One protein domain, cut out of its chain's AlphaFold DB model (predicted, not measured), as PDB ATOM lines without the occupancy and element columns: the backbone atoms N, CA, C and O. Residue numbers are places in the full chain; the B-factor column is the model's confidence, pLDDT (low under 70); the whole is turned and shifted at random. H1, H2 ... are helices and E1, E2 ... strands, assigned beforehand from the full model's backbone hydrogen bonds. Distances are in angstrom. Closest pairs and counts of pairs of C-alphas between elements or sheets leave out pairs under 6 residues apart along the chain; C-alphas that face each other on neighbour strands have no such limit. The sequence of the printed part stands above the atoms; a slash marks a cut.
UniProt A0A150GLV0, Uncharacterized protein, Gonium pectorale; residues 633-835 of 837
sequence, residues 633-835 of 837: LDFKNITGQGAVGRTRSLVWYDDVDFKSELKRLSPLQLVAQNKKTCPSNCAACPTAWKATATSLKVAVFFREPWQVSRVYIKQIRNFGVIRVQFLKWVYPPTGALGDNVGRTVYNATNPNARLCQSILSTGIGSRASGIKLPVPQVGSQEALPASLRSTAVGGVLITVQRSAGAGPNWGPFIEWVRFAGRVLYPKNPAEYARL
ATOM      1  N   LEU A 633      -6.062 214.170  14.047       94.19
ATOM      2  CA  LEU A 633      -4.851 214.929  14.390       94.19
ATOM      3  C   LEU A 633      -3.750 214.621  13.367       94.19
ATOM      4  O   LEU A 633      -3.432 213.448  13.170       94.19
ATOM      5  N   ASP A 634      -3.185 215.647  12.724       92.56
ATOM      6  CA  ASP A 634      -2.087 215.522  11.752       92.56
ATOM      7  C   ASP A 634      -0.706 215.503  12.432       92.56
ATOM      8  O   ASP A 634      -0.440 216.291  13.333       92.56
ATOM      9  N   PHE A 635       0.204 214.661  11.936       92.50
ATOM     10  CA  PHE A 635       1.568 214.489  12.447       92.50
ATOM     11  C   PHE A 635       2.598 214.411  11.317       92.50
ATOM     12  O   PHE A 635       2.326 213.897  10.227       92.50
ATOM     13  N   LYS A 636       3.825 214.871  11.597       87.00
ATOM     14  CA  LYS A 636       4.932 214.904  10.619       87.00
ATOM     15  C   LYS A 636       6.021 213.847  10.837       87.00
ATOM     16  O   LYS A 636       6.700 213.509   9.872       87.00
ATOM     17  N   ASN A 637       6.242 213.370  12.067       87.75
ATOM     18  CA  ASN A 637       7.390 212.504  12.388       87.75
ATOM     19  C   ASN A 637       7.195 211.648  13.664       87.75
ATOM     20  O   ASN A 637       8.105 211.541  14.488       87.75
ATOM     21  N   ILE A 638       6.011 211.059  13.853       90.94
ATOM     22  CA  ILE A 638       5.692 210.288  15.067       90.94
ATOM     23  C   ILE A 638       6.332 208.892  15.039       90.94
ATOM     24  O   ILE A 638       6.438 208.290  13.973       90.94
ATOM     25  N   THR A 639       6.699 208.331  16.193       91.81
ATOM     26  CA  THR A 639       7.076 206.906  16.309       91.81
ATOM     27  C   THR A 639       5.818 206.033  16.427       91.81
ATOM     28  O   THR A 639       4.848 206.433  17.069       91.81
ATOM     29  N   GLY A 640       5.810 204.844  15.809       88.00
ATOM     30  CA  GLY A 640       4.698 203.889  15.954       88.00
ATOM     31  C   GLY A 640       4.531 203.396  17.396       88.00
ATOM     32  O   GLY A 640       5.491 203.419  18.164       88.00
ATOM     33  N   GLN A 641       3.324 202.969  17.781       93.44
ATOM     34  CA  GLN A 641       2.990 202.773  19.198       93.44
ATOM     35  C   GLN A 641       3.129 201.328  19.707       93.44
ATOM     36  O   GLN A 641       3.353 201.135  20.901       93.44
ATOM     37  N   GLY A 642       2.991 200.311  18.850       95.75
ATOM     38  CA  GLY A 642       3.005 198.904  19.276       95.75
ATOM     39  C   GLY A 642       3.900 197.996  18.437       95.75
ATOM     40  O   GLY A 642       4.143 198.256  17.261       95.75
ATOM     41  N   ALA A 643       4.374 196.900  19.028       96.81
ATOM     42  CA  ALA A 643       5.084 195.825  18.327       96.81
ATOM     43  C   ALA A 643       4.865 194.473  19.033       96.81
ATOM     44  O   ALA A 643       4.255 194.413  20.099       96.81
ATOM     45  N   VAL A 644       5.373 193.380  18.454       94.06
ATOM     46  CA  VAL A 644       5.390 192.064  19.122       94.06
ATOM     47  C   VAL A 644       6.433 192.030  20.245       94.06
ATOM     48  O   VAL A 644       7.567 192.491  20.066       94.06
ATOM     49  N   GLY A 645       6.034 191.498  21.402       93.00
ATOM     50  CA  GLY A 645       6.830 191.465  22.623       93.00
ATOM     51  C   GLY A 645       7.743 190.247  22.764       93.00
ATOM     52  O   GLY A 645       8.278 189.709  21.792       93.00
ATOM     53  N   ARG A 646       7.942 189.828  24.016       91.25
ATOM     54  CA  ARG A 646       8.638 188.593  24.399       91.25
ATOM     55  C   ARG A 646       7.651 187.439  24.576       91.25
ATOM     56  O   ARG A 646       8.004 186.306  24.253       91.25
ATOM     57  N   THR A 647       6.466 187.724  25.105       91.75
ATOM     58  CA  THR A 647       5.392 186.762  25.377       91.75
ATOM     59  C   THR A 647       4.079 187.150  24.696       91.75
ATOM     60  O   THR A 647       3.334 186.261  24.288       91.75
ATOM     61  N   ARG A 648       3.804 188.451  24.508       90.62
ATOM     62  CA  ARG A 648       2.557 188.941  23.894       90.62
ATOM     63  C   ARG A 648       2.711 189.222  22.393       90.62
ATOM     64  O   ARG A 648       3.724 189.763  21.949       90.62
ATOM     65  N   SER A 649       1.670 188.913  21.610       88.38
ATOM     66  CA  SER A 649       1.592 189.211  20.164       88.38
ATOM     67  C   SER A 649       1.649 190.710  19.856       88.38
ATOM     68  O   SER A 649       2.143 191.108  18.803       88.38
ATOM     69  N   LEU A 650       1.160 191.526  20.790       94.94
ATOM     70  CA  LEU A 650       1.139 192.978  20.743       94.94
ATOM     71  C   LEU A 650       1.391 193.539  22.146       94.94
ATOM     72  O   LEU A 650       0.773 193.102  23.120       94.94
ATOM     73  N   VAL A 651       2.306 194.499  22.221       96.44
ATOM     74  CA  VAL A 651       2.665 195.291  23.401       96.44
ATOM     75  C   VAL A 651       2.787 196.748  22.957       96.44
ATOM     76  O   VAL A 651       3.412 197.025  21.926       96.44
ATOM     77  N   TRP A 652       2.204 197.667  23.722       95.81
ATOM     78  CA  TRP A 652       2.297 199.112  23.497       95.81
ATOM     79  C   TRP A 652       3.443 199.732  24.306       95.81
ATOM     80  O   TRP A 652       3.805 199.213  25.360       95.81
ATOM     81  N   TYR A 653       4.023 200.844  23.837       93.31
ATOM     82  CA  TYR A 653       5.175 201.501  24.490       93.31
ATOM     83  C   TYR A 653       4.915 201.968  25.936       93.31
ATOM     84  O   TYR A 653       5.857 202.200  26.694       93.31
ATOM     85  N   ASP A 654       3.643 202.138  26.284       92.12
ATOM     86  CA  ASP A 654       3.091 202.622  27.547       92.12
ATOM     87  C   ASP A 654       2.407 201.522  28.383       92.12
ATOM     88  O   ASP A 654       1.921 201.806  29.477       92.12
ATOM     89  N   ASP A 655       2.407 200.264  27.920       94.56
ATOM     90  CA  ASP A 655       1.952 199.129  28.731       94.56
ATOM     91  C   ASP A 655       2.826 198.984  29.994       94.56
ATOM     92  O   ASP A 655       4.056 199.084  29.943       94.56
ATOM     93  N   VAL A 656       2.208 198.691  31.143       95.19
ATOM     94  CA  VAL A 656       2.900 198.630  32.450       95.19
ATOM     95  C   VAL A 656       4.035 197.594  32.501       95.19
ATOM     96  O   VAL A 656       5.031 197.791  33.197       95.19
ATOM     97  N   ASP A 657       3.918 196.519  31.723       94.88
ATOM     98  CA  ASP A 657       4.883 195.430  31.558       94.88
ATOM     99  C   ASP A 657       5.807 195.601  30.332       94.88
ATOM    100  O   ASP A 657       6.632 194.718  30.072       94.88
ATOM    101  N   PHE A 658       5.753 196.733  29.609       95.81
ATOM    102  CA  PHE A 658       6.580 196.991  28.417       95.81
ATOM    103  C   PHE A 658       8.072 196.735  28.672       95.81
ATOM    104  O   PHE A 658       8.756 196.134  27.845       95.81
ATOM    105  N   LYS A 659       8.589 197.126  29.847       93.62
ATOM    106  CA  LYS A 659      10.000 196.917  30.224       93.62
ATOM    107  C   LYS A 659      10.382 195.440  30.417       93.62
ATOM    108  O   LYS A 659      11.545 195.106  30.213       93.62
ATOM    109  N   SER A 660       9.442 194.574  30.797       95.50
ATOM    110  CA  SER A 660       9.648 193.117  30.923       95.50
ATOM    111  C   SER A 660       9.532 192.385  29.581       95.50
ATOM    112  O   SER A 660      10.209 191.376  29.367       95.50
ATOM    113  N   GLU A 661       8.722 192.916  28.663       96.19
ATOM    114  CA  GLU A 661       8.584 192.418  27.290       96.19
ATOM    115  C   GLU A 661       9.721 192.902  26.363       96.19
ATOM    116  O   GLU A 661      10.097 192.213  25.410       96.19
ATOM    117  N   LEU A 662      10.313 194.068  26.643       95.56
ATOM    118  CA  LEU A 662      11.407 194.653  25.868       95.56
ATOM    119  C   LEU A 662      12.693 193.813  25.966       95.56
ATOM    120  O   LEU A 662      13.274 193.621  27.034       95.56
ATOM    121  N   LYS A 663      13.215 193.381  24.813       95.19
ATOM    122  CA  LYS A 663      14.478 192.636  24.695       95.19
ATOM    123  C   LYS A 663      15.434 193.374  23.755       95.19
ATOM    124  O   LYS A 663      15.006 194.046  22.818       95.19
ATOM    125  N   ARG A 664      16.748 193.255  23.978       94.38
ATOM    126  CA  ARG A 664      17.762 193.743  23.019       94.38
ATOM    127  C   ARG A 664      17.518 193.101  21.647       94.38
ATOM    128  O   ARG A 664      17.254 191.901  21.581       94.38
ATOM    129  N   LEU A 665      17.644 193.881  20.576       94.44
ATOM    130  CA  LEU A 665      17.430 193.449  19.186       94.44
ATOM    131  C   LEU A 665      15.992 193.023  18.799       94.44
ATOM    132  O   LEU A 665      15.801 192.584  17.664       94.44
ATOM    133  N   SER A 666      14.983 193.152  19.675       95.12
ATOM    134  CA  SER A 666      13.593 192.745  19.382       95.12
ATOM    135  C   SER A 666      12.732 193.864  18.763       95.12
ATOM    136  O   SER A 666      13.114 195.033  18.827       95.12
ATOM    137  N   PRO A 667      11.563 193.542  18.170       96.69
ATOM    138  CA  PRO A 667      10.670 194.525  17.545       96.69
ATOM    139  C   PRO A 667      10.242 195.691  18.440       96.69
ATOM    140  O   PRO A 667      10.147 196.810  17.944       96.69
ATOM    141  N   LEU A 668      10.072 195.486  19.755       96.12
ATOM    142  CA  LEU A 668       9.745 196.581  20.683       96.12
ATOM    143  C   LEU A 668      10.808 197.689  20.736       96.12
ATOM    144  O   LEU A 668      10.484 198.819  21.088       96.12
ATOM    145  N   GLN A 669      12.050 197.428  20.313       96.25
ATOM    146  CA  GLN A 669      13.058 198.482  20.160       96.25
ATOM    147  C   GLN A 669      12.641 199.551  19.136       96.25
ATOM    148  O   GLN A 669      13.089 200.689  19.246       96.25
ATOM    149  N   LEU A 670      11.777 199.233  18.165       96.38
ATOM    150  CA  LEU A 670      11.299 200.189  17.157       96.38
ATOM    151  C   LEU A 670      10.295 201.212  17.711       96.38
ATOM    152  O   LEU A 670      10.157 202.277  17.114       96.38
ATOM    153  N   VAL A 671       9.629 200.892  18.829       94.81
ATOM    154  CA  VAL A 671       8.580 201.712  19.471       94.81
ATOM    155  C   VAL A 671       8.957 202.191  20.883       94.81
ATOM    156  O   VAL A 671       8.211 202.933  21.514       94.81
ATOM    157  N   ALA A 672      10.123 201.783  21.396       93.00
ATOM    158  CA  ALA A 672      10.609 202.160  22.720       93.00
ATOM    159  C   ALA A 672      10.939 203.661  22.810       93.00
ATOM    160  O   ALA A 672      11.965 204.116  22.293       93.00
ATOM    161  N   GLN A 673      10.095 204.409  23.525       88.44
ATOM    162  CA  GLN A 673      10.338 205.816  23.851       88.44
ATOM    163  C   GLN A 673      11.585 205.975  24.734       88.44
ATOM    164  O   GLN A 673      11.911 205.091  25.530       88.44
ATOM    165  N   ASN A 674      12.268 207.118  24.620       83.25
ATOM    166  CA  ASN A 674      13.409 207.515  25.462       83.25
ATOM    167  C   ASN A 674      14.572 206.498  25.534       83.25
ATOM    168  O   ASN A 674      15.368 206.507  26.475       83.25
ATOM    169  N   LYS A 675      14.692 205.606  24.542       88.44
ATOM    170  CA  LYS A 675      15.813 204.666  24.433       88.44
ATOM    171  C   LYS A 675      17.117 205.397  24.087       88.44
ATOM    172  O   LYS A 675      17.106 206.414  23.400       88.44
ATOM    173  N   LYS A 676      18.261 204.823  24.476       88.62
ATOM    174  CA  LYS A 676      19.574 205.333  24.051       88.62
ATOM    175  C   LYS A 676      19.728 205.203  22.529       88.62
ATOM    176  O   LYS A 676      19.641 204.088  22.003       88.62
ATOM    177  N   THR A 677      19.983 206.331  21.868       87.38
ATOM    178  CA  THR A 677      20.298 206.444  20.436       87.38
ATOM    179  C   THR A 677      21.448 205.522  20.050       87.38
ATOM    180  O   THR A 677      22.394 205.323  20.822       87.38
ATOM    181  N   CYS A 678      21.380 204.957  18.851       90.94
ATOM    182  CA  CYS A 678      22.463 204.157  18.305       90.94
ATOM    183  C   CYS A 678      23.697 205.016  17.959       90.94
ATOM    184  O   CYS A 678      23.562 206.216  17.714       90.94
ATOM    185  N   PRO A 679      24.908 204.422  17.925       87.88
ATOM    186  CA  PRO A 679      26.107 205.110  17.446       87.88
ATOM    187  C   PRO A 679      25.911 205.694  16.043       87.88
ATOM    188  O   PRO A 679      25.182 205.118  15.239       87.88
ATOM    189  N   SER A 680      26.599 206.793  15.733       84.94
ATOM    190  CA  SER A 680      26.569 207.469  14.425       84.94
ATOM    191  C   SER A 680      27.425 206.793  13.344       84.94
ATOM    192  O   SER A 680      27.389 207.214  12.193       84.94
ATOM    193  N   ASN A 681      28.172 205.737  13.681       84.94
ATOM    194  CA  ASN A 681      28.933 204.916  12.736       84.94
ATOM    195  C   ASN A 681      28.169 203.626  12.359       84.94
ATOM    196  O   ASN A 681      27.057 203.375  12.826       84.94
ATOM    197  N   CYS A 682      28.754 202.776  11.511       85.06
ATOM    198  CA  CYS A 682      28.107 201.562  10.984       85.06
ATOM    199  C   CYS A 682      28.096 200.370  11.967       85.06
ATOM    200  O   CYS A 682      28.302 199.216  11.579       85.06
ATOM    201  N   ALA A 683      27.886 200.638  13.258       87.12
ATOM    202  CA  ALA A 683      27.914 199.648  14.330       87.12
ATOM    203  C   ALA A 683      26.619 198.818  14.440       87.12
ATOM    204  O   ALA A 683      25.547 199.187  13.964       87.12
ATOM    205  N   ALA A 684      26.718 197.666  15.111       88.00
ATOM    206  CA  ALA A 684      25.533 196.978  15.626       88.00
ATOM    207  C   ALA A 684      25.056 197.691  16.901       88.00
ATOM    208  O   ALA A 684      25.876 198.088  17.725       88.00
ATOM    209  N   CYS A 685      23.743 197.815  17.089       91.81
ATOM    210  CA  CYS A 685      23.166 198.578  18.195       91.81
ATOM    211  C   CYS A 685      22.178 197.730  19.014       91.81
ATOM    212  O   CYS A 685      21.212 197.229  18.437       91.81
ATOM    213  N   PRO A 686      22.353 197.578  20.343       93.25
ATOM    214  CA  PRO A 686      21.431 196.806  21.187       93.25
ATOM    215  C   PRO A 686      19.991 197.344  21.236       93.25
ATOM    216  O   PRO A 686      19.072 196.565  21.496       93.25
ATOM    217  N   THR A 687      19.817 198.649  20.997       94.81
ATOM    218  CA  THR A 687      18.545 199.398  21.000       94.81
ATOM    219  C   THR A 687      17.937 199.594  19.600       94.81
ATOM    220  O   THR A 687      17.002 200.374  19.426       94.81
ATOM    221  N   ALA A 688      18.430 198.868  18.594       95.25
ATOM    222  CA  ALA A 688      17.775 198.678  17.298       95.25
ATOM    223  C   ALA A 688      17.043 197.322  17.260       95.25
ATOM    224  O   ALA A 688      17.283 196.477  18.117       95.25
ATOM    225  N   TRP A 689      16.201 197.072  16.253       96.31
ATOM    226  CA  TRP A 689      15.816 195.710  15.856       96.31
ATOM    227  C   TRP A 689      16.894 195.113  14.940       96.31
ATOM    228  O   TRP A 689      17.447 195.834  14.108       96.31
ATOM    229  N   LYS A 690      17.172 193.805  15.055       94.81
ATOM    230  CA  LYS A 690      18.037 193.072  14.111       94.81
ATOM    231  C   LYS A 690      17.288 191.901  13.485       94.81
ATOM    232  O   LYS A 690      16.839 191.007  14.202       94.81
ATOM    233  N   ALA A 691      17.271 191.840  12.159       93.62
ATOM    234  CA  ALA A 691      16.759 190.679  11.445       93.62
ATOM    235  C   ALA A 691      17.642 189.431  11.652       93.62
ATOM    236  O   ALA A 691      18.864 189.512  11.837       93.62
ATOM    237  N   THR A 692      17.034 188.252  11.573       90.31
ATOM    238  CA  THR A 692      17.705 186.948  11.702       90.31
ATOM    239  C   THR A 692      17.278 186.017  10.567       90.31
ATOM    240  O   THR A 692      16.376 186.345   9.803       90.31
ATOM    241  N   ALA A 693      17.886 184.831  10.464       85.44
ATOM    242  CA  ALA A 693      17.443 183.805   9.511       85.44
ATOM    243  C   ALA A 693      15.956 183.411   9.679       85.44
ATOM    244  O   ALA A 693      15.312 183.043   8.705       85.44
ATOM    245  N   THR A 694      15.407 183.528  10.894       85.81
ATOM    246  CA  THR A 694      14.011 183.198  11.235       85.81
ATOM    247  C   THR A 694      13.109 184.424  11.419       85.81
ATOM    248  O   THR A 694      11.906 184.281  11.608       85.81
ATOM    249  N   SER A 695      13.661 185.639  11.360       88.50
ATOM    250  CA  SER A 695      12.937 186.902  11.541       88.50
ATOM    251  C   SER A 695      13.402 187.909  10.490       88.50
ATOM    252  O   SER A 695      14.248 188.764  10.742       88.50
ATOM    253  N   LEU A 696      12.850 187.768   9.281       92.81
ATOM    254  CA  LEU A 696      13.040 188.684   8.146       92.81
ATOM    255  C   LEU A 696      11.880 189.683   7.985       92.81
ATOM    256  O   LEU A 696      11.900 190.524   7.090       92.81
ATOM    257  N   LYS A 697      10.864 189.588   8.846       93.94
ATOM    258  CA  LYS A 697       9.696 190.472   8.874       93.94
ATOM    259  C   LYS A 697       9.526 191.060  10.269       93.94
ATOM    260  O   LYS A 697       9.685 190.343  11.256       93.94
ATOM    261  N   VAL A 698       9.174 192.339  10.340       96.25
ATOM    262  CA  VAL A 698       8.853 193.043  11.584       96.25
ATOM    263  C   VAL A 698       7.629 193.929  11.389       96.25
ATOM    264  O   VAL A 698       7.498 194.601  10.368       96.25
ATOM    265  N   ALA A 699       6.721 193.905  12.360       96.06
ATOM    266  CA  ALA A 699       5.499 194.696  12.349       96.06
ATOM    267  C   ALA A 699       5.561 195.807  13.402       96.06
ATOM    268  O   ALA A 699       6.040 195.583  14.516       96.06
ATOM    269  N   VAL A 700       5.062 196.983  13.029       97.56
ATOM    270  CA  VAL A 700       4.866 198.140  13.907       97.56
ATOM    271  C   VAL A 700       3.407 198.559  13.778       97.56
ATOM    272  O   VAL A 700       2.937 198.825  12.673       97.56
ATOM    273  N   PHE A 701       2.690 198.581  14.894       96.62
ATOM    274  CA  PHE A 701       1.246 198.767  14.965       96.62
ATOM    275  C   PHE A 701       0.877 200.161  15.471       96.62
ATOM    276  O   PHE A 701       1.610 200.771  16.257       96.62
ATOM    277  N   PHE A 702      -0.294 200.629  15.050       95.56
ATOM    278  CA  PHE A 702      -0.920 201.844  15.551       95.56
ATOM    279  C   PHE A 702      -1.978 201.503  16.604       95.56
ATOM    280  O   PHE A 702      -2.722 200.535  16.446       95.56
ATOM    281  N   ARG A 703      -2.051 202.302  17.679       93.19
ATOM    282  CA  ARG A 703      -3.056 202.135  18.753       93.19
ATOM    283  C   ARG A 703      -4.484 202.432  18.269       93.19
ATOM    284  O   ARG A 703      -5.447 201.930  18.838       93.19
ATOM    285  N   GLU A 704      -4.598 203.235  17.216       94.62
ATOM    286  CA  GLU A 704      -5.817 203.863  16.696       94.62
ATOM    287  C   GLU A 704      -5.761 203.860  15.148       94.62
ATOM    288  O   GLU A 704      -4.691 203.573  14.600       94.62
ATOM    289  N   PRO A 705      -6.850 204.140  14.404       95.50
ATOM    290  CA  PRO A 705      -6.808 204.110  12.944       95.50
ATOM    291  C   PRO A 705      -6.012 205.288  12.374       95.50
ATOM    292  O   PRO A 705      -6.283 206.442  12.700       95.50
ATOM    293  N   TRP A 706      -5.066 205.014  11.474       96.25
ATOM    294  CA  TRP A 706      -4.231 206.036  10.831       96.25
ATOM    295  C   TRP A 706      -4.495 206.176   9.334       96.25
ATOM    296  O   TRP A 706      -4.773 205.200   8.649       96.25
ATOM    297  N   GLN A 707      -4.289 207.380   8.808       96.75
ATOM    298  CA  GLN A 707      -4.100 207.656   7.384       96.75
ATOM    299  C   GLN A 707      -2.662 208.136   7.167       96.75
ATOM    300  O   GLN A 707      -2.335 209.299   7.400       96.75
ATOM    301  N   VAL A 708      -1.773 207.216   6.785       96.00
ATOM    302  CA  VAL A 708      -0.323 207.459   6.687       96.00
ATOM    303  C   VAL A 708       0.023 208.072   5.328       96.00
ATOM    304  O   VAL A 708      -0.319 207.518   4.283       96.00
ATOM    305  N   SER A 709       0.710 209.214   5.329       89.75
ATOM    306  CA  SER A 709       1.172 209.943   4.136       89.75
ATOM    307  C   SER A 709       2.678 209.802   3.885       89.75
ATOM    308  O   SER A 709       3.146 210.028   2.765       89.75
ATOM    309  N   ARG A 710       3.460 209.384   4.891       91.06
ATOM    310  CA  ARG A 710       4.877 209.022   4.735       91.06
ATOM    311  C   ARG A 710       5.313 207.999   5.781       91.06
ATOM    312  O   ARG A 710       4.914 208.094   6.937       91.06
ATOM    313  N   VAL A 711       6.170 207.062   5.385       95.19
ATOM    314  CA  VAL A 711       6.886 206.140   6.281       95.19
ATOM    315  C   VAL A 711       8.377 206.473   6.233       95.19
ATOM    316  O   VAL A 711       8.935 206.674   5.155       95.19
ATOM    317  N   TYR A 712       9.025 206.506   7.394       94.38
ATOM    318  CA  TYR A 712      10.456 206.736   7.564       94.38
ATOM    319  C   TYR A 712      11.083 205.553   8.320       94.38
ATOM    320  O   TYR A 712      10.612 205.194   9.398       94.38
ATOM    321  N   ILE A 713      12.151 204.953   7.789       94.25
ATOM    322  CA  ILE A 713      12.832 203.789   8.380       94.25
ATOM    323  C   ILE A 713      14.337 204.062   8.448       94.25
ATOM    324  O   ILE A 713      15.008 204.143   7.418       94.25
ATOM    325  N   LYS A 714      14.886 204.182   9.660       92.06
ATOM    326  CA  LYS A 714      16.319 204.432   9.898       92.06
ATOM    327  C   LYS A 714      17.104 203.118   9.874       92.06
ATOM    328  O   LYS A 714      16.957 202.293  10.775       92.06
ATOM    329  N   GLN A 715      17.948 202.926   8.859       91.19
ATOM    330  CA  GLN A 715      18.810 201.749   8.698       91.19
ATOM    331  C   GLN A 715      20.244 202.091   9.125       91.19
ATOM    332  O   GLN A 715      20.928 202.872   8.467       91.19
ATOM    333  N   ILE A 716      20.717 201.508  10.227       89.94
ATOM    334  CA  ILE A 716      22.023 201.864  10.820       89.94
ATOM    335  C   ILE A 716      23.179 200.980  10.338       89.94
ATOM    336  O   ILE A 716      24.305 201.454  10.217       89.94
ATOM    337  N   ARG A 717      22.909 199.709  10.014       87.06
ATOM    338  CA  ARG A 717      23.914 198.727   9.579       87.06
ATOM    339  C   ARG A 717      23.267 197.631   8.732       87.06
ATOM    340  O   ARG A 717      22.158 197.207   9.045       87.06
ATOM    341  N   ASN A 718      23.995 197.149   7.717       83.19
ATOM    342  CA  ASN A 718      23.565 196.115   6.766       83.19
ATOM    343  C   ASN A 718      22.181 196.448   6.167       83.19
ATOM    344  O   ASN A 718      21.187 195.829   6.531       83.19
ATOM    345  N   PHE A 719      22.082 197.473   5.317       83.50
ATOM    346  CA  PHE A 719      20.801 197.846   4.700       83.50
ATOM    347  C   PHE A 719      20.137 196.637   4.010       83.50
ATOM    348  O   PHE A 719      20.813 195.735   3.517       83.50
ATOM    349  N   GLY A 720      18.806 196.598   4.004       84.62
ATOM    350  CA  GLY A 720      18.093 195.423   3.504       84.62
ATOM    351  C   GLY A 720      16.576 195.525   3.427       84.62
ATOM    352  O   GLY A 720      15.954 194.527   3.079       84.62
ATOM    353  N   VAL A 721      15.945 196.662   3.746       90.25
ATOM    354  CA  VAL A 721      14.488 196.812   3.565       90.25
ATOM    355  C   VAL A 721      14.134 196.680   2.083       90.25
ATOM    356  O   VAL A 721      14.505 197.532   1.279       90.25
ATOM    357  N   ILE A 722      13.386 195.623   1.753       88.56
ATOM    358  CA  ILE A 722      12.910 195.313   0.394       88.56
ATOM    359  C   ILE A 722      11.398 195.456   0.244       88.56
ATOM    360  O   ILE A 722      10.915 195.571  -0.875       88.56
ATOM    361  N   ARG A 723      10.623 195.462   1.338       88.44
ATOM    362  CA  ARG A 723       9.173 195.685   1.262       88.44
ATOM    363  C   ARG A 723       8.629 196.389   2.496       88.44
ATOM    364  O   ARG A 723       9.032 196.071   3.613       88.44
ATOM    365  N   VAL A 724       7.673 197.289   2.296       93.38
ATOM    366  CA  VAL A 724       6.803 197.819   3.354       93.38
ATOM    367  C   VAL A 724       5.362 197.655   2.893       93.38
ATOM    368  O   VAL A 724       5.006 198.090   1.798       93.38
ATOM    369  N   GLN A 725       4.540 197.021   3.720       92.00
ATOM    370  CA  GLN A 725       3.113 196.820   3.483       92.00
ATOM    371  C   GLN A 725       2.320 197.481   4.607       92.00
ATOM    372  O   GLN A 725       2.740 197.434   5.761       92.00
ATOM    373  N   PHE A 726       1.182 198.087   4.294       93.38
ATOM    374  CA  PHE A 726       0.225 198.518   5.307       93.38
ATOM    375  C   PHE A 726      -0.491 197.314   5.924       93.38
ATOM    376  O   PHE A 726      -0.720 196.302   5.262       93.38
ATOM    377  N   LEU A 727      -0.876 197.443   7.190       90.06
ATOM    378  CA  LEU A 727      -1.806 196.538   7.859       90.06
ATOM    379  C   LEU A 727      -3.188 197.194   7.895       90.06
ATOM    380  O   LEU A 727      -3.300 198.365   8.259       90.06
ATOM    381  N   LYS A 728      -4.233 196.454   7.517       85.75
ATOM    382  CA  LYS A 728      -5.633 196.895   7.600       85.75
ATOM    383  C   LYS A 728      -5.950 197.305   9.041       85.75
ATOM    384  O   LYS A 728      -5.490 196.656   9.980       85.75
ATOM    385  N   TRP A 729      -6.717 198.378   9.226       90.81
ATOM    386  CA  TRP A 729      -7.246 198.692  10.550       90.81
ATOM    387  C   TRP A 729      -8.219 197.596  11.010       90.81
ATOM    388  O   TRP A 729      -9.102 197.192  10.253       90.81
ATOM    389  N   VAL A 730      -8.056 197.136  12.251       86.50
ATOM    390  CA  VAL A 730      -8.958 196.197  12.929       86.50
ATOM    391  C   VAL A 730      -9.199 196.689  14.352       86.50
ATOM    392  O   VAL A 730      -8.271 197.169  15.005       86.50
ATOM    393  N   TYR A 731     -10.436 196.570  14.828       87.75
ATOM    394  CA  TYR A 731     -10.830 196.982  16.170       87.75
ATOM    395  C   TYR A 731     -11.370 195.780  16.968       87.75
ATOM    396  O   TYR A 731     -12.246 195.080  16.456       87.75
ATOM    397  N   PRO A 732     -10.889 195.540  18.204       88.50
ATOM    398  CA  PRO A 732      -9.687 196.139  18.796       88.50
ATOM    399  C   PRO A 732      -8.403 195.682  18.060       88.50
ATOM    400  O   PRO A 732      -8.404 194.616  17.439       88.50
ATOM    401  N   PRO A 733      -7.281 196.423  18.138       88.38
ATOM    402  CA  PRO A 733      -6.016 195.971  17.556       88.38
ATOM    403  C   PRO A 733      -5.460 194.743  18.296       88.38
ATOM    404  O   PRO A 733      -5.218 194.794  19.499       88.38
ATOM    405  N   THR A 734      -5.226 193.641  17.576       81.25
ATOM    406  CA  THR A 734      -4.811 192.339  18.154       81.25
ATOM    407  C   THR A 734      -3.357 191.939  17.871       81.25
ATOM    408  O   THR A 734      -2.851 190.966  18.435       81.25
ATOM    409  N   GLY A 735      -2.683 192.645  16.959       78.62
ATOM    410  CA  GLY A 735      -1.351 192.283  16.459       78.62
ATOM    411  C   GLY A 735      -1.346 191.152  15.421       78.62
ATOM    412  O   GLY A 735      -0.284 190.770  14.931       78.62
ATOM    413  N   ALA A 736      -2.513 190.601  15.066       74.25
ATOM    414  CA  ALA A 736      -2.621 189.519  14.094       74.25
ATOM    415  C   ALA A 736      -2.297 190.009  12.672       74.25
ATOM    416  O   ALA A 736      -2.957 190.914  12.157       74.25
ATOM    417  N   LEU A 737      -1.303 189.388  12.026       76.19
ATOM    418  CA  LEU A 737      -0.903 189.727  10.656       76.19
ATOM    419  C   LEU A 737      -1.855 189.117   9.619       76.19
ATOM    420  O   LEU A 737      -2.511 189.884   8.929       76.19
ATOM    421  N   GLY A 738      -1.958 187.782   9.551       70.00
ATOM    422  CA  GLY A 738      -2.951 187.026   8.760       70.00
ATOM    423  C   GLY A 738      -3.385 187.675   7.438       70.00
ATOM    424  O   GLY A 738      -2.558 188.168   6.670       70.00
ATOM    425  N   ASP A 739      -4.700 187.742   7.229       70.12
ATOM    426  CA  ASP A 739      -5.334 188.458   6.113       70.12
ATOM    427  C   ASP A 739      -5.417 189.980   6.339       70.12
ATOM    428  O   ASP A 739      -5.947 190.715   5.501       70.12
ATOM    429  N   ASN A 740      -4.890 190.487   7.461       72.75
ATOM    430  CA  ASN A 740      -4.787 191.921   7.744       72.75
ATOM    431  C   ASN A 740      -3.602 192.567   7.014       72.75
ATOM    432  O   ASN A 740      -3.537 193.794   6.944       72.75
ATOM    433  N   VAL A 741      -2.683 191.788   6.434       77.38
ATOM    434  CA  VAL A 741      -1.659 192.331   5.532       77.38
ATOM    435  C   VAL A 741      -2.344 192.907   4.289       77.38
ATOM    436  O   VAL A 741      -3.067 192.219   3.572       77.38
ATOM    437  N   GLY A 742      -2.149 194.204   4.066       71.50
ATOM    438  CA  GLY A 742      -2.747 194.969   2.980       71.50
ATOM    439  C   GLY A 742      -1.716 195.471   1.968       71.50
ATOM    440  O   GLY A 742      -0.694 194.833   1.701       71.50
ATOM    441  N   ARG A 743      -2.021 196.640   1.389       72.75
ATOM    442  CA  ARG A 743      -1.301 197.239   0.258       72.75
ATOM    443  C   ARG A 743       0.205 197.359   0.510       72.75
ATOM    444  O   ARG A 743       0.632 197.917   1.518       72.75
ATOM    445  N   THR A 744       1.004 196.919  -0.458       82.56
ATOM    446  CA  THR A 744       2.436 197.237  -0.530       82.56
ATOM    447  C   THR A 744       2.622 198.713  -0.882       82.56
ATOM    448  O   THR A 744       2.113 199.169  -1.898       82.56
ATOM    449  N   VAL A 745       3.349 199.461  -0.048       82.12
ATOM    450  CA  VAL A 745       3.656 200.893  -0.255       82.12
ATOM    451  C   VAL A 745       5.126 201.153  -0.584       82.12
ATOM    452  O   VAL A 745       5.498 202.266  -0.935       82.12
ATOM    453  N   TYR A 746       5.969 200.128  -0.472       84.69
ATOM    454  CA  TYR A 746       7.351 200.116  -0.941       84.69
ATOM    455  C   TYR A 746       7.718 198.683  -1.319       84.69
ATOM    456  O   TYR A 746       7.439 197.768  -0.542       84.69
ATOM    457  N   ASN A 747       8.354 198.490  -2.471       82.38
ATOM    458  CA  ASN A 747       8.916 197.219  -2.922       82.38
ATOM    459  C   ASN A 747      10.238 197.523  -3.642       82.38
ATOM    460  O   ASN A 747      10.296 198.490  -4.396       82.38
ATOM    461  N   ALA A 748      11.281 196.732  -3.411       72.12
ATOM    462  CA  ALA A 748      12.576 196.864  -4.070       72.12
ATOM    463  C   ALA A 748      13.155 195.473  -4.348       72.12
ATOM    464  O   ALA A 748      13.233 194.635  -3.449       72.12
ATOM    465  N   THR A 749      13.556 195.233  -5.595       59.84
ATOM    466  CA  THR A 749      14.152 193.970  -6.067       59.84
ATOM    467  C   THR A 749      15.625 193.838  -5.681       59.84
ATOM    468  O   THR A 749      16.106 192.726  -5.473       59.84
ATOM    469  N   ASN A 750      16.325 194.963  -5.516       58.66
ATOM    470  CA  ASN A 750      17.695 195.033  -5.024       58.66
ATOM    471  C   ASN A 750      17.792 196.097  -3.906       58.66
ATOM    472  O   ASN A 750      17.430 197.249  -4.145       58.66
ATOM    473  N   PRO A 751      18.250 195.763  -2.684       59.00
ATOM    474  CA  PRO A 751      18.396 196.733  -1.595       59.00
ATOM    475  C   PRO A 751      19.636 197.641  -1.735       59.00
ATOM    476  O   PRO A 751      19.801 198.570  -0.937       59.00
ATOM    477  N   ASN A 752      20.513 197.385  -2.712       44.38
ATOM    478  CA  ASN A 752      21.702 198.194  -2.989       44.38
ATOM    479  C   ASN A 752      21.318 199.587  -3.535       44.38
ATOM    480  O   ASN A 752      20.431 199.702  -4.368       44.38
ATOM    481  N   ALA A 753      21.969 200.692  -3.162       45.94
ATOM    482  CA  ALA A 753      23.002 200.865  -2.143       45.94
ATOM    483  C   ALA A 753      22.742 202.165  -1.362       45.94
ATOM    484  O   ALA A 753      23.303 203.219  -1.660       45.94
ATOM    485  N   ARG A 754      21.878 202.103  -0.342       52.19
ATOM    486  CA  ARG A 754      21.731 203.219   0.604       52.19
ATOM    487  C   ARG A 754      22.859 203.167   1.627       52.19
ATOM    488  O   ARG A 754      23.096 202.121   2.223       52.19
ATOM    489  N   LEU A 755      23.522 204.301   1.858       61.06
ATOM    490  CA  LEU A 755      24.584 204.414   2.863       61.06
ATOM    491  C   LEU A 755      24.121 203.881   4.231       61.06
ATOM    492  O   LEU A 755      22.943 203.973   4.598       61.06
ATOM    493  N   CYS A 756      25.060 203.345   5.009       72.44
ATOM    494  CA  CYS A 756      24.822 203.089   6.428       72.44
ATOM    495  C   CYS A 756      24.373 204.399   7.114       72.44
ATOM    496  O   CYS A 756      24.690 205.488   6.640       72.44
ATOM    497  N   GLN A 757      23.586 204.297   8.189       81.25
ATOM    498  CA  GLN A 757      22.933 205.433   8.865       81.25
ATOM    499  C   GLN A 757      21.872 206.193   8.045       81.25
ATOM    500  O   GLN A 757      21.301 207.164   8.554       81.25
ATOM    501  N   SER A 758      21.533 205.748   6.832       80.75
ATOM    502  CA  SER A 758      20.475 206.358   6.019       80.75
ATOM    503  C   SER A 758      19.067 206.194   6.607       80.75
ATOM    504  O   SER A 758      18.761 205.276   7.373       80.75
ATOM    505  N   ILE A 759      18.175 207.094   6.192       86.62
ATOM    506  CA  ILE A 759      16.729 206.976   6.392       86.62
ATOM    507  C   ILE A 759      16.104 206.634   5.035       86.62
ATOM    508  O   ILE A 759      16.241 207.377   4.061       86.62
ATOM    509  N   LEU A 760      15.407 205.503   4.958       85.81
ATOM    510  CA  LEU A 760      14.479 205.216   3.868       85.81
ATOM    511  C   LEU A 760      13.197 206.018   4.127       85.81
ATOM    512  O   LEU A 760      12.527 205.791   5.127       85.81
ATOM    513  N   SER A 761      12.877 206.963   3.243       87.44
ATOM    514  CA  SER A 761      11.647 207.761   3.288       87.44
ATOM    515  C   SER A 761      10.753 207.384   2.110       87.44
ATOM    516  O   SER A 761      11.089 207.700   0.969       87.44
ATOM    517  N   THR A 762       9.594 206.802   2.393       84.62
ATOM    518  CA  THR A 762       8.580 206.404   1.408       84.62
ATOM    519  C   THR A 762       7.365 207.315   1.547       84.62
ATOM    520  O   THR A 762       6.675 207.265   2.563       84.62
ATOM    521  N   GLY A 763       7.099 208.161   0.548       79.81
ATOM    522  CA  GLY A 763       5.878 208.972   0.493       79.81
ATOM    523  C   GLY A 763       4.702 208.178  -0.078       79.81
ATOM    524  O   GLY A 763       4.873 207.454  -1.053       79.81
ATOM    525  N   ILE A 764       3.511 208.335   0.500       81.88
ATOM    526  CA  ILE A 764       2.273 207.719   0.015       81.88
ATOM    527  C   ILE A 764       1.393 208.815  -0.587       81.88
ATOM    528  O   ILE A 764       1.029 209.782   0.084       81.88
ATOM    529  N   GLY A 765       1.047 208.666  -1.868       69.44
ATOM    530  CA  GLY A 765       0.202 209.617  -2.594       69.44
ATOM    531  C   GLY A 765      -1.163 209.818  -1.927       69.44
ATOM    532  O   GLY A 765      -1.746 208.880  -1.379       69.44
ATOM    533  N   SER A 766      -1.706 211.039  -1.991       72.62
ATOM    534  CA  SER A 766      -2.851 211.447  -1.159       72.62
ATOM    535  C   SER A 766      -4.141 210.639  -1.358       72.62
ATOM    536  O   SER A 766      -4.994 210.664  -0.475       72.62
ATOM    537  N   ARG A 767      -4.282 209.923  -2.485       73.88
ATOM    538  CA  ARG A 767      -5.389 208.988  -2.747       73.88
ATOM    539  C   ARG A 767      -5.251 207.713  -1.910       73.88
ATOM    540  O   ARG A 767      -6.127 207.422  -1.109       73.88
ATOM    541  N   ALA A 768      -4.123 207.010  -2.040       68.19
ATOM    542  CA  ALA A 768      -3.827 205.785  -1.287       68.19
ATOM    543  C   ALA A 768      -3.650 206.038   0.222       68.19
ATOM    544  O   ALA A 768      -3.938 205.169   1.036       68.19
ATOM    545  N   SER A 769      -3.202 207.242   0.587       81.25
ATOM    546  CA  SER A 769      -3.092 207.702   1.973       81.25
ATOM    547  C   SER A 769      -4.445 208.071   2.600       81.25
ATOM    548  O   SER A 769      -4.590 208.035   3.815       81.25
ATOM    549  N   GLY A 770      -5.432 208.491   1.798       85.56
ATOM    550  CA  GLY A 770      -6.707 209.033   2.283       85.56
ATOM    551  C   GLY A 770      -6.628 210.416   2.952       85.56
ATOM    552  O   GLY A 770      -7.664 210.992   3.270       85.56
ATOM    553  N   ILE A 771      -5.430 210.992   3.114       86.50
ATOM    554  CA  ILE A 771      -5.155 212.247   3.845       86.50
ATOM    555  C   ILE A 771      -5.952 213.477   3.360       86.50
ATOM    556  O   ILE A 771      -6.141 214.425   4.114       86.50
ATOM    557  N   LYS A 772      -6.446 213.476   2.112       86.56
ATOM    558  CA  LYS A 772      -7.293 214.551   1.548       86.56
ATOM    559  C   LYS A 772      -8.804 214.309   1.682       86.56
ATOM    560  O   LYS A 772      -9.585 215.164   1.278       86.56
ATOM    561  N   LEU A 773      -9.233 213.161   2.208       88.06
ATOM    562  CA  LEU A 773     -10.654 212.880   2.425       88.06
ATOM    563  C   LEU A 773     -11.196 213.741   3.580       88.06
ATOM    564  O   LEU A 773     -10.468 213.966   4.553       88.06
ATOM    565  N   PRO A 774     -12.458 214.201   3.531       92.31
ATOM    566  CA  PRO A 774     -13.099 214.791   4.699       92.31
ATOM    567  C   PRO A 774     -13.269 213.719   5.783       92.31
ATOM    568  O   PRO A 774     -13.643 212.585   5.485       92.31
ATOM    569  N   VAL A 775     -13.016 214.085   7.041       94.31
ATOM    570  CA  VAL A 775     -13.265 213.227   8.207       94.31
ATOM    571  C   VAL A 775     -14.538 213.737   8.894       94.31
ATOM    572  O   VAL A 775     -14.509 214.827   9.464       94.31
ATOM    573  N   PRO A 776     -15.672 213.017   8.809       89.69
ATOM    574  CA  PRO A 776     -16.911 213.437   9.457       89.69
ATOM    575  C   PRO A 776     -16.775 213.466  10.981       89.69
ATOM    576  O   PRO A 776     -16.133 212.593  11.558       89.69
ATOM    577  N   GLN A 777     -17.468 214.398  11.640       88.25
ATOM    578  CA  GLN A 777     -17.592 214.415  13.108       88.25
ATOM    579  C   GLN A 777     -18.304 213.160  13.653       88.25
ATOM    580  O   GLN A 777     -18.092 212.762  14.793       88.25
ATOM    581  N   VAL A 778     -19.137 212.515  12.827       83.75
ATOM    582  CA  VAL A 778     -19.807 211.250  13.150       83.75
ATOM    583  C   VAL A 778     -18.934 210.078  12.697       83.75
ATOM    584  O   VAL A 778     -18.823 209.802  11.502       83.75
ATOM    585  N   GLY A 779     -18.329 209.383  13.656       87.94
ATOM    586  CA  GLY A 779     -17.528 208.180  13.445       87.94
ATOM    587  C   GLY A 779     -16.839 207.734  14.735       87.94
ATOM    588  O   GLY A 779     -16.850 208.453  15.734       87.94
ATOM    589  N   SER A 780     -16.250 206.540  14.731       91.94
ATOM    590  CA  SER A 780     -15.408 206.061  15.832       91.94
ATOM    591  C   SER A 780     -14.324 205.105  15.330       91.94
ATOM    592  O   SER A 780     -14.306 204.723  14.159       91.94
ATOM    593  N   GLN A 781     -13.422 204.697  16.225       92.19
ATOM    594  CA  GLN A 781     -12.380 203.704  15.933       92.19
ATOM    595  C   GLN A 781     -12.965 202.335  15.548       92.19
ATOM    596  O   GLN A 781     -12.394 201.621  14.730       92.19
ATOM    597  N   GLU A 782     -14.124 201.989  16.105       90.00
ATOM    598  CA  GLU A 782     -14.884 200.778  15.785       90.00
ATOM    599  C   GLU A 782     -15.716 200.963  14.507       90.00
ATOM    600  O   GLU A 782     -15.655 200.162  13.574       90.00
ATOM    601  N   ALA A 783     -16.451 202.074  14.432       90.75
ATOM    602  CA  ALA A 783     -17.389 202.395  13.365       90.75
ATOM    603  C   ALA A 783     -16.848 203.517  12.465       90.75
ATOM    604  O   ALA A 783     -17.411 204.612  12.385       90.75
ATOM    605  N   LEU A 784     -15.752 203.242  11.752       91.38
ATOM    606  CA  LEU A 784     -15.217 204.176  10.758       91.38
ATOM    607  C   LEU A 784     -16.242 204.433   9.629       91.38
ATOM    608  O   LEU A 784     -16.846 203.472   9.128       91.38
ATOM    609  N   PRO A 785     -16.399 205.684   9.155       91.38
ATOM    610  CA  PRO A 785     -17.133 206.001   7.931       91.38
ATOM    611  C   PRO A 785     -16.608 205.234   6.713       91.38
ATOM    612  O   PRO A 785     -15.401 205.034   6.563       91.38
ATOM    613  N   ALA A 786     -17.508 204.822   5.814       85.19
ATOM    614  CA  ALA A 786     -17.180 203.952   4.677       85.19
ATOM    615  C   ALA A 786     -16.071 204.515   3.764       85.19
ATOM    616  O   ALA A 786     -15.226 203.757   3.297       85.19
ATOM    617  N   SER A 787     -16.026 205.839   3.582       84.31
ATOM    618  CA  SER A 787     -14.984 206.548   2.824       84.31
ATOM    619  C   SER A 787     -13.578 206.414   3.421       84.31
ATOM    620  O   SER A 787     -12.598 206.477   2.684       84.31
ATOM    621  N   LEU A 788     -13.460 206.228   4.739       91.62
ATOM    622  CA  LEU A 788     -12.178 206.158   5.444       91.62
ATOM    623  C   LEU A 788     -11.682 204.712   5.606       91.62
ATOM    624  O   LEU A 788     -10.475 204.489   5.630       91.62
ATOM    625  N   ARG A 789     -12.581 203.714   5.649       86.06
ATOM    626  CA  ARG A 789     -12.240 202.286   5.863       86.06
ATOM    627  C   ARG A 789     -11.183 201.735   4.902       86.06
ATOM    628  O   ARG A 789     -10.366 200.923   5.312       86.06
ATOM    629  N   SER A 790     -11.192 202.164   3.641       80.94
ATOM    630  CA  SER A 790     -10.257 201.698   2.602       80.94
ATOM    631  C   SER A 790      -8.846 202.291   2.708       80.94
ATOM    632  O   SER A 790      -7.933 201.807   2.045       80.94
ATOM    633  N   THR A 791      -8.663 203.335   3.522       89.19
ATOM    634  CA  THR A 791      -7.386 204.056   3.699       89.19
ATOM    635  C   THR A 791      -6.914 204.100   5.156       89.19
ATOM    636  O   THR A 791      -5.776 204.485   5.414       89.19
ATOM    637  N   ALA A 792      -7.755 203.673   6.102       93.75
ATOM    638  CA  ALA A 792      -7.411 203.518   7.507       93.75
ATOM    639  C   ALA A 792      -6.554 202.262   7.741       93.75
ATOM    640  O   ALA A 792      -6.949 201.138   7.417       93.75
ATOM    641  N   VAL A 793      -5.385 202.452   8.348       94.81
ATOM    642  CA  VAL A 793      -4.396 201.400   8.612       94.81
ATOM    643  C   VAL A 793      -4.138 201.231  10.108       94.81
ATOM    644  O   VAL A 793      -4.187 202.193  10.871       94.81
ATOM    645  N   GLY A 794      -3.851 199.994  10.518       93.69
ATOM    646  CA  GLY A 794      -3.481 199.608  11.887       93.69
ATOM    647  C   GLY A 794      -1.991 199.329  12.083       93.69
ATOM    648  O   GLY A 794      -1.587 198.887  13.156       93.69
ATOM    649  N   GLY A 795      -1.159 199.568  11.067       95.31
ATOM    650  CA  GLY A 795       0.293 199.448  11.178       95.31
ATOM    651  C   GLY A 795       1.015 199.317   9.842       95.31
ATOM    652  O   GLY A 795       0.429 199.477   8.768       95.31
ATOM    653  N   VAL A 796       2.296 198.959   9.926       96.69
ATOM    654  CA  VAL A 796       3.141 198.525   8.809       96.69
ATOM    655  C   VAL A 796       3.797 197.178   9.099       96.69
ATOM    656  O   VAL A 796       4.226 196.903  10.218       96.69
ATOM    657  N   LEU A 797       3.941 196.370   8.053       95.81
ATOM    658  CA  LEU A 797       4.780 195.180   8.004       95.81
ATOM    659  C   LEU A 797       5.986 195.463   7.105       95.81
ATOM    660  O   LEU A 797       5.845 195.677   5.900       95.81
ATOM    661  N   ILE A 798       7.178 195.455   7.690       96.56
ATOM    662  CA  ILE A 798       8.450 195.668   7.000       96.56
ATOM    663  C   ILE A 798       9.089 194.300   6.754       96.56
ATOM    664  O   ILE A 798       9.247 193.513   7.686       96.56
ATOM    665  N   THR A 799       9.469 194.015   5.509       93.94
ATOM    666  CA  THR A 799      10.251 192.828   5.130       93.94
ATOM    667  C   THR A 799      11.650 193.253   4.701       93.94
ATOM    668  O   THR A 799      11.809 194.203   3.926       93.94
ATOM    669  N   VAL A 800      12.661 192.530   5.178       92.38
ATOM    670  CA  VAL A 800      14.065 192.750   4.821       92.38
ATOM    671  C   VAL A 800      14.684 191.516   4.170       92.38
ATOM    672  O   VAL A 800      14.341 190.383   4.502       92.38
ATOM    673  N   GLN A 801      15.626 191.739   3.260       88.50
ATOM    674  CA  GLN A 801      16.452 190.696   2.669       88.50
ATOM    675  C   GLN A 801      17.678 190.427   3.546       88.50
ATOM    676  O   GLN A 801      18.165 191.296   4.272       88.50
ATOM    677  N   ARG A 802      18.195 189.202   3.469       84.50
ATOM    678  CA  ARG A 802      19.414 188.767   4.149       84.50
ATOM    679  C   ARG A 802      20.182 187.850   3.211       84.50
ATOM    680  O   ARG A 802      19.585 186.926   2.667       84.50
ATOM    681  N   SER A 803      21.473 188.109   3.014       79.00
ATOM    682  CA  SER A 803      22.293 187.335   2.079       79.00
ATOM    683  C   SER A 803      22.324 185.852   2.461       79.00
ATOM    684  O   SER A 803      22.419 185.509   3.646       79.00
ATOM    685  N   ALA A 804      22.263 184.972   1.460       73.38
ATOM    686  CA  ALA A 804      22.487 183.544   1.659       73.38
ATOM    687  C   ALA A 804      23.885 183.310   2.267       73.38
ATOM    688  O   ALA A 804      24.814 184.073   2.013       73.38
ATOM    689  N   GLY A 805      24.021 182.305   3.137       71.25
ATOM    690  CA  GLY A 805      25.273 182.021   3.853       71.25
ATOM    691  C   GLY A 805      25.663 183.019   4.958       71.25
ATOM    692  O   GLY A 805      26.606 182.756   5.700       71.25
ATOM    693  N   ALA A 806      24.948 184.137   5.143       80.31
ATOM    694  CA  ALA A 806      25.307 185.133   6.153       80.31
ATOM    695  C   ALA A 806      25.272 184.557   7.588       80.31
ATOM    696  O   ALA A 806      24.228 184.088   8.063       80.31
ATOM    697  N   GLY A 807      26.396 184.647   8.309       79.38
ATOM    698  CA  GLY A 807      26.552 184.131   9.678       79.38
ATOM    699  C   GLY A 807      25.627 184.799  10.715       79.38
ATOM    700  O   GLY A 807      25.102 185.886  10.467       79.38
ATOM    701  N   PRO A 808      25.408 184.200  11.902       78.44
ATOM    702  CA  PRO A 808      24.339 184.588  12.843       78.44
ATOM    703  C   PRO A 808      24.445 186.027  13.385       78.44
ATOM    704  O   PRO A 808      23.437 186.646  13.749       78.44
ATOM    705  N   ASN A 809      25.651 186.597  13.393       78.75
ATOM    706  CA  ASN A 809      25.892 187.987  13.786       78.75
ATOM    707  C   ASN A 809      25.517 189.001  12.686       78.75
ATOM    708  O   ASN A 809      25.243 190.158  12.999       78.75
ATOM    709  N   TRP A 810      25.412 188.564  11.427       83.75
ATOM    710  CA  TRP A 810      24.988 189.378  10.288       83.75
ATOM    711  C   TRP A 810      23.456 189.408  10.149       83.75
ATOM    712  O   TRP A 810      22.773 188.381  10.244       83.75
ATOM    713  N   GLY A 811      22.915 190.593   9.884       83.75
ATOM    714  CA  GLY A 811      21.497 190.856   9.623       83.75
ATOM    715  C   GLY A 811      21.242 192.365   9.532       83.75
ATOM    716  O   GLY A 811      22.025 193.116  10.125       83.75
ATOM    717  N   PRO A 812      20.203 192.828   8.815       90.94
ATOM    718  CA  PRO A 812      19.811 194.234   8.823       90.94
ATOM    719  C   PRO A 812      19.432 194.766  10.198       90.94
ATOM    720  O   PRO A 812      18.737 194.090  10.959       90.94
ATOM    721  N   PHE A 813      19.876 195.991  10.488       93.25
ATOM    722  CA  PHE A 813      19.547 196.725  11.707       93.25
ATOM    723  C   PHE A 813      18.683 197.949  11.386       93.25
ATOM    724  O   PHE A 813      19.139 198.881  10.716       93.25
ATOM    725  N   ILE A 814      17.459 197.965  11.919       94.94
ATOM    726  CA  ILE A 814      16.557 199.123  11.872       94.94
ATOM    727  C   ILE A 814      16.530 199.748  13.264       94.94
ATOM    728  O   ILE A 814      16.176 199.077  14.231       94.94
ATOM    729  N   GLU A 815      16.897 201.022  13.381       93.94
ATOM    730  CA  GLU A 815      16.847 201.720  14.667       93.94
ATOM    731  C   GLU A 815      15.413 202.098  15.032       93.94
ATOM    732  O   GLU A 815      14.941 201.725  16.102       93.94
ATOM    733  N   TRP A 816      14.710 202.823  14.165       93.38
ATOM    734  CA  TRP A 816      13.347 203.289  14.418       93.38
ATOM    735  C   TRP A 816      12.512 203.312  13.140       93.38
ATOM    736  O   TRP A 816      13.043 203.342  12.023       93.38
ATOM    737  N   VAL A 817      11.191 203.319  13.330       95.50
ATOM    738  CA  VAL A 817      10.191 203.506  12.277       95.50
ATOM    739  C   VAL A 817       9.283 204.660  12.693       95.50
ATOM    740  O   VAL A 817       8.694 204.627  13.776       95.50
ATOM    741  N   ARG A 818       9.196 205.688  11.846       94.75
ATOM    742  CA  ARG A 818       8.401 206.897  12.083       94.75
ATOM    743  C   ARG A 818       7.464 207.201  10.918       94.75
ATOM    744  O   ARG A 818       7.647 206.681   9.817       94.75
ATOM    745  N   PHE A 819       6.468 208.047  11.158       95.94
ATOM    746  CA  PHE A 819       5.352 208.275  10.243       95.94
ATOM    747  C   PHE A 819       4.968 209.754  10.139       95.94
ATOM    748  O   PHE A 819       5.023 210.495  11.121       95.94
ATOM    749  N   ALA A 820       4.516 210.147   8.949       94.12
ATOM    750  CA  ALA A 820       3.669 211.319   8.744       94.12
ATOM    751  C   ALA A 820       2.283 210.863   8.275       94.12
ATOM    752  O   ALA A 820       2.156 209.813   7.636       94.12
ATOM    753  N   GLY A 821       1.247 211.641   8.569       95.12
ATOM    754  CA  GLY A 821      -0.144 211.280   8.300       95.12
ATOM    755  C   GLY A 821      -1.069 211.884   9.344       95.12
ATOM    756  O   GLY A 821      -0.697 212.868   9.975       95.12
ATOM    757  N   ARG A 822      -2.229 211.268   9.572       95.19
ATOM    758  CA  ARG A 822      -3.122 211.638  10.678       95.19
ATOM    759  C   ARG A 822      -3.737 210.445  11.392       95.19
ATOM    760  O   ARG A 822      -4.025 209.429  10.760       95.19
ATOM    761  N   VAL A 823      -3.987 210.616  12.686       95.75
ATOM    762  CA  VAL A 823      -4.867 209.748  13.485       95.75
ATOM    763  C   VAL A 823      -6.314 210.075  13.130       95.75
ATOM    764  O   VAL A 823      -6.644 211.248  12.978       95.75
ATOM    765  N   LEU A 824      -7.183 209.071  13.044       95.81
ATOM    766  CA  LEU A 824      -8.633 209.223  12.933       95.81
ATOM    767  C   LEU A 824      -9.298 208.865  14.269       95.81
ATOM    768  O   LEU A 824      -9.009 207.817  14.843       95.81
ATOM    769  N   TYR A 825     -10.214 209.712  14.737       94.25
ATOM    770  CA  TYR A 825     -10.970 209.550  15.988       94.25
ATOM    771  C   TYR A 825     -10.096 209.195  17.214       94.25
ATOM    772  O   TYR A 825     -10.346 208.170  17.858       94.25
ATOM    773  N   PRO A 826      -9.062 209.998  17.548       93.00
ATOM    774  CA  PRO A 826      -8.213 209.763  18.717       93.00
ATOM    775  C   PRO A 826      -9.022 209.725  20.020       93.00
ATOM    776  O   PRO A 826      -9.758 210.659  20.336       93.00
ATOM    777  N   LYS A 827      -8.849 208.660  20.810       89.81
ATOM    778  CA  LYS A 827      -9.538 208.449  22.092       89.81
ATOM    779  C   LYS A 827      -9.022 209.395  23.174       89.81
ATOM    780  O   LYS A 827      -9.797 209.830  24.021       89.81
ATOM    781  N   ASN A 828      -7.728 209.715  23.141       88.31
ATOM    782  CA  ASN A 828      -7.123 210.720  24.007       88.31
ATOM    783  C   ASN A 828      -6.134 211.613  23.228       88.31
ATOM    784  O   ASN A 828      -4.939 211.312  23.167       88.31
ATOM    785  N   PRO A 829      -6.596 212.746  22.663       86.06
ATOM    786  CA  PRO A 829      -5.736 213.727  21.997       86.06
ATOM    787  C   PRO A 829      -4.503 214.163  22.809       86.06
ATOM    788  O   PRO A 829      -3.451 214.430  22.232       86.06
ATOM    789  N   ALA A 830      -4.595 214.199  24.144       83.94
ATOM    790  CA  ALA A 830      -3.516 214.668  25.017       83.94
ATOM    791  C   ALA A 830      -2.366 213.656  25.207       83.94
ATOM    792  O   ALA A 830      -1.297 214.030  25.693       83.94
ATOM    793  N   GLU A 831      -2.538 212.386  24.822       81.31
ATOM    794  CA  GLU A 831      -1.436 211.410  24.810       81.31
ATOM    795  C   GLU A 831      -0.457 211.683  23.659       81.31
ATOM    796  O   GLU A 831       0.757 211.572  23.846       81.31
ATOM    797  N   TYR A 832      -0.958 212.141  22.508       80.31
ATOM    798  CA  TYR A 832      -0.140 212.447  21.333       80.31
ATOM    799  C   TYR A 832       0.779 213.657  21.511       80.31
ATOM    800  O   TYR A 832       1.875 213.666  20.955       80.31
ATOM    801  N   ALA A 833       0.406 214.626  22.352       69.81
ATOM    802  CA  ALA A 833       1.269 215.759  22.702       69.81
ATOM    803  C   ALA A 833       2.599 215.329  23.364       69.81
ATOM    804  O   ALA A 833       3.553 216.100  23.396       69.81
ATOM    805  N   ARG A 834       2.691 214.087  23.870       66.19
ATOM    806  CA  ARG A 834       3.924 213.494  24.423       66.19
ATOM    807  C   ARG A 834       4.790 212.783  23.373       66.19
ATOM    808  O   ARG A 834       5.843 212.263  23.725       66.19
ATOM    809  N   LEU A 835       4.330 212.702  22.122       65.50
ATOM    810  CA  LEU A 835       4.958 211.956  21.022       65.50
ATOM    811  C   LEU A 835       5.529 212.856  19.910       65.50
ATOM    812  O   LEU A 835       6.088 212.337  18.944       65.50
TER     813      LEU A 835
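Overview. This is residues 633 to 835 of the 837 residues of an uncharacterized protein of Gonium pectorale (UniProt A0A150GLV0). A strand sheet folds over on itself into a flattened, incompletely closed barrel, much like a sandwich: E5, the second half of E2, E7 and E1 make one wall, and the first half of E2, E6, E3 and E4 make the other, with the long strand E2 turning back from one wall into the other. H2 covers the side where E7 and the first half of E2 come together, with H1 farther out, while long loops reach beyond both ends of the walls. The printed part has 203 residues, with five four-residue helices and seven strands in the order E1 H1 H2 E2 E3 E4 E5 H3 H4 E6 E7 H5, and the strand pairs are antiparallel. The class is mixed, helices and strands, though under half of the residues, 88, are in named elements. The whole is compact, with a radius of gyration of the C-alphas of 16.5 A and spans of 53 by 38 by 31 A.

Arrangement. The sheet is branched and twisted, its C-alphas lying up to 9.8 A off the best plane. E2, residues 697 to 717, has three neighbours and bends by 164 degrees. On one side of it are E6, residues 793 to 800, beside 697 to 706, and E5, residues 759 to 763, beside 710 to 714; on the other side is E7, residues 813 to 824, beside 705 to 717. N 700 and O 796 are 2.9 A apart, N 713 and O 760 2.8 A, and N 712 and O 818 2.8 A, each within hydrogen-bond range. E3, residues 721 to 728, is antiparallel to E6, with N 725 and O 797 at 2.9 A, and forms a hairpin with E4, residues 741 to 747, where N 742 and O 726 are 2.8 A apart. E1, residues 633 to 639, is antiparallel to E7, with N 635 and O 821 at 2.8 A. E1, E4 and E5 are edge strands; the closest C-alphas of E4 and E5, those of Tyr 746 and Thr 762, are 6.8 A apart. Residues 689 to 690 also pair with 813 to 814 of E7, antiparallel. H2, residues 667 to 670, is on the sheet at a height of 7.1 A; its closest C-alpha to E7 is that of Leu 670, 4.6 A from that of Trp 816. H3, residues 766 to 769, is on the opposite face at a height of 7.4 A, with the C-alphas of Ser 709 and Ser 769 closest to each other at 5.3 A. H4, residues 786 to 789, and H5, residues 829 to 832, only graze the sheet. H1, residues 658 to 661, is not on it, and is close to H2 but not clearly touching, the C-alphas of Glu 661 and Leu 668 being 7.9 A apart. The five helices are too short for an O i to N i+4 pair; the single O i to N i+3 pair is within range in H1, H2 and H5, but not in H3 and H4.

Along the chain. E1 begins at C-alpha 633, (-4.851, 214.929, 14.390). E2 has 16.5 A between its first and last C-alphas, running from C-alpha 697 at (9.696, 190.472, 8.874) by way of C-alpha 704 at (-5.817, 203.863, 16.696) to C-alpha 717 at (23.914, 198.727, 9.579). E3 measures 20.5 A, E6 20.7 A and E7 30.9 A; E7 bends by 67 degrees at residue 821. E1 measures 14.5 A, E4 14.4 A and E5 12.5 A.

Size, cuts and confidence. The two C-alphas farthest apart, those of Val 778 and Gly 805, are 54.5 A from each other. The printed part has no cut. The long links are E1 to H1, H2 to E2 with 26 residues, E3 to E4, E4 to E5, H3 to H4 and E6 to E7. The mean pLDDT of the printed part is 87.3; residues 749 to 755, 765, 768 and 833 to 835 are under 70.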